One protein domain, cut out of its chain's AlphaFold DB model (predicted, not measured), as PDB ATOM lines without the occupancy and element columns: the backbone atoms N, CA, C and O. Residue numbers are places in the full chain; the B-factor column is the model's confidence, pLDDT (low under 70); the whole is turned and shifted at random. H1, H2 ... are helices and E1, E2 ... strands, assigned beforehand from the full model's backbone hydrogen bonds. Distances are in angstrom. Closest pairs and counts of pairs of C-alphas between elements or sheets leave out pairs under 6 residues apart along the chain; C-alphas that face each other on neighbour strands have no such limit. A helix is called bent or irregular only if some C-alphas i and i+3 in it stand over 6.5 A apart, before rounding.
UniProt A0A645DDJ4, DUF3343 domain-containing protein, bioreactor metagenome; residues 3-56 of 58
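Overview. This is residues 3 to 56 of the 58 residues of the protein "DUF3343 domain-containing protein" of bioreactor metagenome (UniProt A0A645DDJ4). Two antiparallel hairpins, a small one of E1 and E2 and a longer one of E3 and E4, are loosely joined, with E2 near E3. The helix H1 stands to one side, and the turn of the E3 E4 hairpin makes the far end of the long axis. The printed part has 54 residues, with one named helix and four named strands in the order E1, E2, H1, E3, E4. There are two sheets of two strands, E1 - E2 and E3 - E4, both antiparallel, and the class is mixed, helices and strands. The whole is compact, with a radius of gyration of the C-alphas of 11.3 A, and rounded, spanning 30 by 23 by 19 A.

Along the chain. Start at C-alpha 3, at (173.890, 149.506, 170.176), where E1 begins; it covers residues 3 to 5 and is 7.2 A long. After residues 6 to 15 you reach E2, residues 16 to 19, 10.1 A long. Next find C-alpha 22 at (179.292, 136.142, 164.351), where H1 begins; it runs through residues 22 to 33 over 17.8 A. H1 is irregular: C-alphas 23 and 26 are 7.4 A apart. E3 follows at residues 41 to 46, 16.1 A long. E4, residues 49 to 55, is 16.9 A long and ends at C-alpha 55, at (183.806, 147.596, 153.655).

Arrangement. Look first at the hairpin E1 and E2, whose directions differ by 131 degrees. Here N 4 and O 17 are 2.9 A apart and N 17 and O 4 are 2.8 A apart, within hydrogen-bond range. C-alphas 4 and 17 face each other at 5.4 A. E2 and E3 are near each other, with 6 pairs of C-alphas within 10 A. In H1, 6 of 8 O i to N i+4 pairs are within hydrogen-bond range. The closest C-alphas of H1 and E3 are those of Pro 22 and Gly 44, 8.0 A apart. In the hairpin E3 and E4, at 150 degrees, find N 44 and O 51 at 2.8 A and N 51 and O 44 at 2.8 A, both within hydrogen-bond range. H1 is apart from E1 and E4, E1 is apart from E3 and E4, and E2 is apart from E4.

Size, cuts and confidence. The two C-alphas farthest apart are those of Glu 34 and Ser 48, at 31.9 A, and Ile 3 to Asn 56 is 20.1 A between C-alphas. The printed part has no cut. The links E2 to H1 and E3 to E4 are tight, and E1 to E2 and H1 to E3 are short; no link is long. In this predicted model the mean pLDDT of the printed part is 90.9, and no printed residue is under 70.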
ATOM      1  N   ILE A   3     173.379 148.296 170.819       91.69
ATOM      2  CA  ILE A   3     173.890 149.506 170.176       91.69
ATOM      3  C   ILE A   3     174.977 150.069 171.089       91.69
ATOM      4  O   ILE A   3     174.780 150.166 172.299       91.69
ATOM      5  N   MET A   4     176.129 150.400 170.520       91.62
ATOM      6  CA  MET A   4     177.275 150.916 171.262       91.62
ATOM      7  C   MET A   4     178.015 151.973 170.435       91.62
ATOM      8  O   MET A   4     177.947 151.943 169.202       91.62
ATOM      9  N   PRO A   5     178.754 152.894 171.073       92.56
ATOM     10  CA  PRO A   5     179.702 153.734 170.354       92.56
ATOM     11  C   PRO A   5     180.673 152.848 169.580       92.56
ATOM     12  O   PRO A   5     181.039 151.766 170.052       92.56
ATOM     13  N   THR A   6     181.098 153.282 168.399       92.81
ATOM     14  CA  THR A   6     182.151 152.570 167.680       92.81
ATOM     15  C   THR A   6     183.407 152.542 168.556       92.81
ATOM     16  O   THR A   6     183.848 153.601 169.004       92.81
ATOM     17  N   PRO A   7     183.984 151.357 168.836       90.81
ATOM     18  CA  PRO A   7     185.191 151.248 169.644       90.81
ATOM     19  C   PRO A   7     186.312 152.171 169.153       90.81
ATOM     20  O   PRO A   7     186.574 152.249 167.951       90.81
ATOM     21  N   THR A   8     187.024 152.808 170.085       89.69
ATOM     22  CA  THR A   8     188.122 153.750 169.787       89.69
ATOM     23  C   THR A   8     189.260 153.123 168.982       89.69
ATOM     24  O   THR A   8     189.928 153.815 168.221       89.69
ATOM     25  N   GLY A   9     189.446 151.803 169.084       87.75
ATOM     26  CA  GLY A   9     190.388 151.048 168.252       87.75
ATOM     27  C   GLY A   9     190.006 150.955 166.766       87.75
ATOM     28  O   GLY A   9     190.803 150.462 165.977       87.75
ATOM     29  N   ILE A  10     188.805 151.399 166.375       89.94
ATOM     30  CA  ILE A  10     188.339 151.445 164.980       89.94
ATOM     31  C   ILE A  10     188.346 152.881 164.445       89.94
ATOM     32  O   ILE A  10     188.800 153.123 163.329       89.94
ATOM     33  N   THR A  11     187.804 153.832 165.207       87.56
ATOM     34  CA  THR A  11     187.770 155.251 164.835       87.56
ATOM     35  C   THR A  11     187.792 156.130 166.078       87.56
ATOM     36  O   THR A  11     187.244 155.763 167.114       87.56
ATOM     37  N   GLN A  12     188.411 157.306 165.955       83.69
ATOM     38  CA  GLN A  12     188.401 158.340 166.994       83.69
ATOM     39  C   GLN A  12     187.194 159.289 166.870       83.69
ATOM     40  O   GLN A  12     186.998 160.153 167.719       83.69
ATOM     41  N   SER A  13     186.371 159.143 165.827       87.12
ATOM     42  CA  SER A  13     185.110 159.882 165.675       87.12
ATOM     43  C   SER A  13     183.965 159.212 166.453       87.12
ATOM     44  O   SER A  13     183.975 158.000 166.652       87.12
ATOM     45  N   CYS A  14     182.925 159.972 166.817       79.19
ATOM     46  CA  CYS A  14     181.720 159.467 167.498       79.19
ATOM     47  C   CYS A  14     180.796 158.645 166.572       79.19
ATOM     48  O   CYS A  14     179.668 159.041 166.288       79.19
ATOM     49  N   GLY A  15     181.277 157.509 166.068       88.88
ATOM     50  CA  GLY A  15     180.463 156.572 165.293       88.88
ATOM     51  C   GLY A  15     179.509 155.756 166.169       88.88
ATOM     52  O   GLY A  15     179.754 155.556 167.360       88.88
ATOM     53  N   ILE A  16     178.438 155.244 165.562       93.00
ATOM     54  CA  ILE A  16     177.554 154.241 166.167       93.00
ATOM     55  C   ILE A  16     177.887 152.885 165.552       93.00
ATOM     56  O   ILE A  16     178.095 152.769 164.344       93.00
ATOM     57  N   SER A  17     177.904 151.849 166.382       93.19
ATOM     58  CA  SER A  17     178.059 150.467 165.949       93.19
ATOM     59  C   SER A  17     177.010 149.574 166.601       93.19
ATOM     60  O   SER A  17     176.458 149.873 167.663       93.19
ATOM     61  N   ILE A  18     176.723 148.458 165.941       93.62
ATOM     62  CA  ILE A  18     175.808 147.436 166.433       93.62
ATOM     63  C   ILE A  18     176.628 146.172 166.643       93.62
ATOM     64  O   ILE A  18     177.270 145.678 165.715       93.62
ATOM     65  N   LYS A  19     176.593 145.631 167.859       93.06
ATOM     66  CA  LYS A  19     177.170 144.318 168.141       93.06
ATOM     67  C   LYS A  19     176.181 143.228 167.735       93.06
ATOM     68  O   LYS A  19     175.027 143.231 168.174       93.06
ATOM     69  N   VAL A  20     176.666 142.281 166.942       92.62
ATOM     70  CA  VAL A  20     175.908 141.149 166.392       92.62
ATOM     71  C   VAL A  20     176.608 139.832 166.721       92.62
ATOM     72  O   VAL A  20     177.791 139.835 167.073       92.62
ATOM     73  N   ASN A  21     175.883 138.715 166.639       93.19
ATOM     74  CA  ASN A  21     176.492 137.393 166.740       93.19
ATOM     75  C   ASN A  21     177.302 137.116 165.450       93.19
ATOM     76  O   ASN A  21     176.778 137.380 164.365       93.19
ATOM     77  N   PRO A  22     178.554 136.613 165.526       91.12
ATOM     78  CA  PRO A  22     179.292 136.142 164.351       91.12
ATOM     79  C   PRO A  22     178.500 135.171 163.456       91.12
ATOM     80  O   PRO A  22     178.652 135.231 162.236       91.12
ATOM     81  N   ASP A  23     177.612 134.350 164.021       94.38
ATOM     82  CA  ASP A  23     176.785 133.408 163.248       94.38
ATOM     83  C   ASP A  23     175.808 134.113 162.282       94.38
ATOM     84  O   ASP A  23     175.374 133.535 161.285       94.38
ATOM     85  N   ASP A  24     175.475 135.382 162.540       94.00
ATOM     86  CA  ASP A  24     174.538 136.164 161.727       94.00
ATOM     87  C   ASP A  24     175.227 136.992 160.628       94.00
ATOM     88  O   ASP A  24     174.556 137.693 159.868       94.00
ATOM     89  N   ILE A  25     176.556 136.919 160.491       92.81
ATOM     90  CA  ILE A  25     177.308 137.751 159.534       92.81
ATOM     91  C   ILE A  25     176.863 137.536 158.087       92.81
ATOM     92  O   ILE A  25     176.771 138.507 157.337       92.81
ATOM     93  N   ASN A  26     176.555 136.300 157.689       93.69
ATOM     94  CA  ASN A  26     176.092 136.024 156.327       93.69
ATOM     95  C   ASN A  26     174.734 136.682 156.048       93.69
ATOM     96  O   ASN A  26     174.595 137.367 155.040       93.69
ATOM     97  N   LYS A  27     173.791 136.600 156.995       95.19
ATOM     98  CA  LYS A  27     172.487 137.276 156.888       95.19
ATOM     99  C   LYS A  27     172.645 138.793 156.796       95.19
ATOM    100  O   LYS A  27     171.950 139.453 156.036       95.19
ATOM    101  N   ILE A  28     173.574 139.369 157.560       94.00
ATOM    102  CA  ILE A  28     173.842 140.814 157.512       94.00
ATOM    103  C   ILE A  28     174.398 141.216 156.145       94.00
ATOM    104  O   ILE A  28     173.978 142.234 155.602       94.00
ATOM    105  N   LYS A  29     175.308 140.419 155.569       92.88
ATOM    106  CA  LYS A  29     175.818 140.654 154.211       92.88
ATOM    107  C   LYS A  29     174.700 140.597 153.172       92.88
ATOM    108  O   LYS A  29     174.636 141.493 152.339       92.88
ATOM    109  N   GLU A  30     173.797 139.621 153.265       95.62
ATOM    110  CA  GLU A  30     172.610 139.531 152.400       95.62
ATOM    111  C   GLU A  30     171.740 140.790 152.506       95.62
ATOM    112  O   GLU A  30     171.417 141.397 151.490       95.62
ATOM    113  N   LEU A  31     171.442 141.261 153.724       95.19
ATOM    114  CA  LEU A  31     170.664 142.491 153.933       95.19
ATOM    115  C   LEU A  31     171.330 143.733 153.326       95.19
ATOM    116  O   LEU A  31     170.632 144.632 152.852       95.19
ATOM    117  N   ILE A  32     172.663 143.795 153.341       93.81
ATOM    118  CA  ILE A  32     173.413 144.877 152.697       93.81
ATOM    119  C   ILE A  32     173.310 144.764 151.173       93.81
ATOM    120  O   ILE A  32     173.006 145.754 150.511       93.81
ATOM    121  N   THR A  33     173.497 143.566 150.614       93.25
ATOM    122  CA  THR A  33     173.354 143.311 149.169       93.25
ATOM    123  C   THR A  33     171.940 143.610 148.665       93.25
ATOM    124  O   THR A  33     171.774 144.148 147.574       93.25
ATOM    125  N   GLU A  34     170.919 143.332 149.473       96.50
ATOM    126  CA  GLU A  34     169.520 143.661 149.183       96.50
ATOM    127  C   GLU A  34     169.185 145.152 149.392       96.50
ATOM    128  O   GLU A  34     168.020 145.535 149.280       96.50
ATOM    129  N   ASN A  35     170.173 146.000 149.712       93.38
ATOM    130  CA  ASN A  35     170.008 147.423 150.037       93.38
ATOM    131  C   ASN A  35     169.007 147.700 151.177       93.38
ATOM    132  O   ASN A  35     168.466 148.798 151.295       93.38
ATOM    133  N   LYS A  36     168.768 146.717 152.053       95.50
ATOM    134  CA  LYS A  36     167.913 146.861 153.246       95.50
ATOM    135  C   LYS A  36     168.664 147.459 154.433       95.50
ATOM    136  O   LYS A  36     168.045 147.893 155.403       95.50
ATOM    137  N   LEU A  37     169.993 147.453 154.372       90.62
ATOM    138  CA  LEU A  37     170.882 147.981 155.396       90.62
ATOM    139  C   LEU A  37     172.109 148.603 154.736       90.62
ATOM    140  O   LEU A  37     172.829 147.936 154.003       90.62
ATOM    141  N   THR A  38     172.416 149.851 155.073       91.19
ATOM    142  CA  THR A  38     173.707 150.448 154.724       91.19
ATOM    143  C   THR A  38     174.656 150.297 155.904       91.19
ATOM    144  O   THR A  38     174.420 150.841 156.983       91.19
ATOM    145  N   ALA A  39     175.754 149.574 155.701       91.12
ATOM    146  CA  ALA A  39     176.842 149.495 156.665       91.12
ATOM    147  C   ALA A  39     178.121 150.024 156.018       91.12
ATOM    148  O   ALA A  39     178.528 149.533 154.970       91.12
ATOM    149  N   LYS A  40     178.779 150.995 156.661       91.56
ATOM    150  CA  LYS A  40     180.075 151.503 156.189       91.56
ATOM    151  C   LYS A  40     181.133 150.400 156.192       91.56
ATOM    152  O   LYS A  40     181.872 150.244 155.236       91.56
ATOM    153  N   ALA A  41     181.207 149.635 157.279       92.75
ATOM    154  CA  ALA A  41     182.147 148.535 157.431       92.75
ATOM    155  C   ALA A  41     181.655 147.546 158.494       92.75
ATOM    156  O   ALA A  41     180.876 147.913 159.377       92.75
ATOM    157  N   ILE A  42     182.157 146.312 158.438       94.31
ATOM    158  CA  ILE A  42     181.977 145.302 159.490       94.31
ATOM    159  C   ILE A  42     183.356 144.907 160.010       94.31
ATOM    160  O   ILE A  42     184.291 144.693 159.233       94.31
ATOM    161  N   PHE A  43     183.472 144.790 161.331       94.00
ATOM    162  CA  PHE A  43     184.701 144.412 162.015       94.00
ATOM    163  C   PHE A  43     184.479 143.140 162.832       94.00
ATOM    164  O   PHE A  43     183.548 143.070 163.633       94.00
ATOM    165  N   GLY A  44     185.351 142.152 162.642       93.25
ATOM    166  CA  GLY A  44     185.518 141.033 163.563       93.25
ATOM    167  C   GLY A  44     186.473 141.427 164.688       93.25
ATOM    168  O   GLY A  44     187.377 142.238 164.479       93.25
ATOM    169  N   ARG A  45     186.271 140.876 165.885       87.19
ATOM    170  CA  ARG A  45     187.218 141.025 166.993       87.19
ATOM    171  C   ARG A  45     187.939 139.702 167.202       87.19
ATOM    172  O   ARG A  45     187.302 138.725 167.585       87.19
ATOM    173  N   GLU A  46     189.244 139.709 166.987       86.00
ATOM    174  CA  GLU A  46     190.139 138.596 167.297       86.00
ATOM    175  C   GLU A  46     191.038 139.049 168.445       86.00
ATOM    176  O   GLU A  46     191.714 140.075 168.350       86.00
ATOM    177  N   GLU A  47     190.964 138.336 169.569       85.31
ATOM    178  CA  GLU A  47     191.646 138.693 170.817       85.31
ATOM    179  C   GLU A  47     191.372 140.158 171.244       85.31
ATOM    180  O   GLU A  47     190.281 140.513 171.722       85.31
ATOM    181  N   SER A  48     192.366 141.028 171.056       82.50
ATOM    182  CA  SER A  48     192.343 142.443 171.436       82.50
ATOM    183  C   SER A  48     192.296 143.399 170.241       82.50
ATOM    184  O   SER A  48     192.276 144.612 170.446       82.50
ATOM    185  N   ALA A  49     192.245 142.887 169.009       87.19
ATOM    186  CA  ALA A  49     192.261 143.692 167.795       87.19
ATOM    187  C   ALA A  49     190.935 143.613 167.026       87.19
ATOM    188  O   ALA A  49     190.241 142.594 167.022       87.19
ATOM    189  N   TYR A  50     190.592 144.707 166.345       90.88
ATOM    190  CA  TYR A  50     189.491 144.742 165.388       90.88
ATOM    191  C   TYR A  50     190.040 144.572 163.976       90.88
ATOM    192  O   TYR A  50     190.859 145.372 163.522       90.88
ATOM    193  N   ARG A  51     189.556 143.560 163.258       91.50
ATOM    194  CA  ARG A  51     189.899 143.318 161.856       91.50
ATOM    195  C   ARG A  51     188.693 143.583 160.974       91.50
ATOM    196  O   ARG A  51     187.605 143.066 161.211       91.50
ATOM    197  N   ARG A  52     188.878 144.416 159.953       91.75
ATOM    198  CA  ARG A  52     187.824 144.709 158.978       91.75
ATOM    199  C   ARG A  52     187.573 143.465 158.123       91.75
ATOM    200  O   ARG A  52     188.516 142.917 157.560       91.75
ATOM    201  N   ILE A  53     186.316 143.037 158.041       92.88
ATOM    202  CA  ILE A  53     185.879 141.854 157.272       92.88
ATOM    203  C   ILE A  53     184.912 142.208 156.135       92.88
ATOM    204  O   ILE A  53     184.594 141.365 155.300       92.88
ATOM    205  N   TYR A  54     184.431 143.451 156.112       91.50
ATOM    206  CA  TYR A  54     183.632 144.033 155.039       91.50
ATOM    207  C   TYR A  54     183.831 145.551 155.032       91.50
ATOM    208  O   TYR A  54     183.973 146.157 156.100       91.50
ATOM    209  N   ASN A  55     183.812 146.153 153.847       85.50
ATOM    210  CA  ASN A  55     183.806 147.596 153.655       85.50
ATOM    211  C   ASN A  55     182.881 147.945 152.490       85.50
ATOM    212  O   ASN A  55     182.839 147.201 151.512       85.50
ATOM    213  N   ASN A  56     182.196 149.074 152.603       74.88
ATOM    214  CA  ASN A  56     181.453 149.694 151.517       74.88
ATOM    215  C   ASN A  56     182.196 150.987 151.148       74.88
ATOM    216  O   ASN A  56     181.789 152.083 151.526       74.88
TER     217      ASN A  56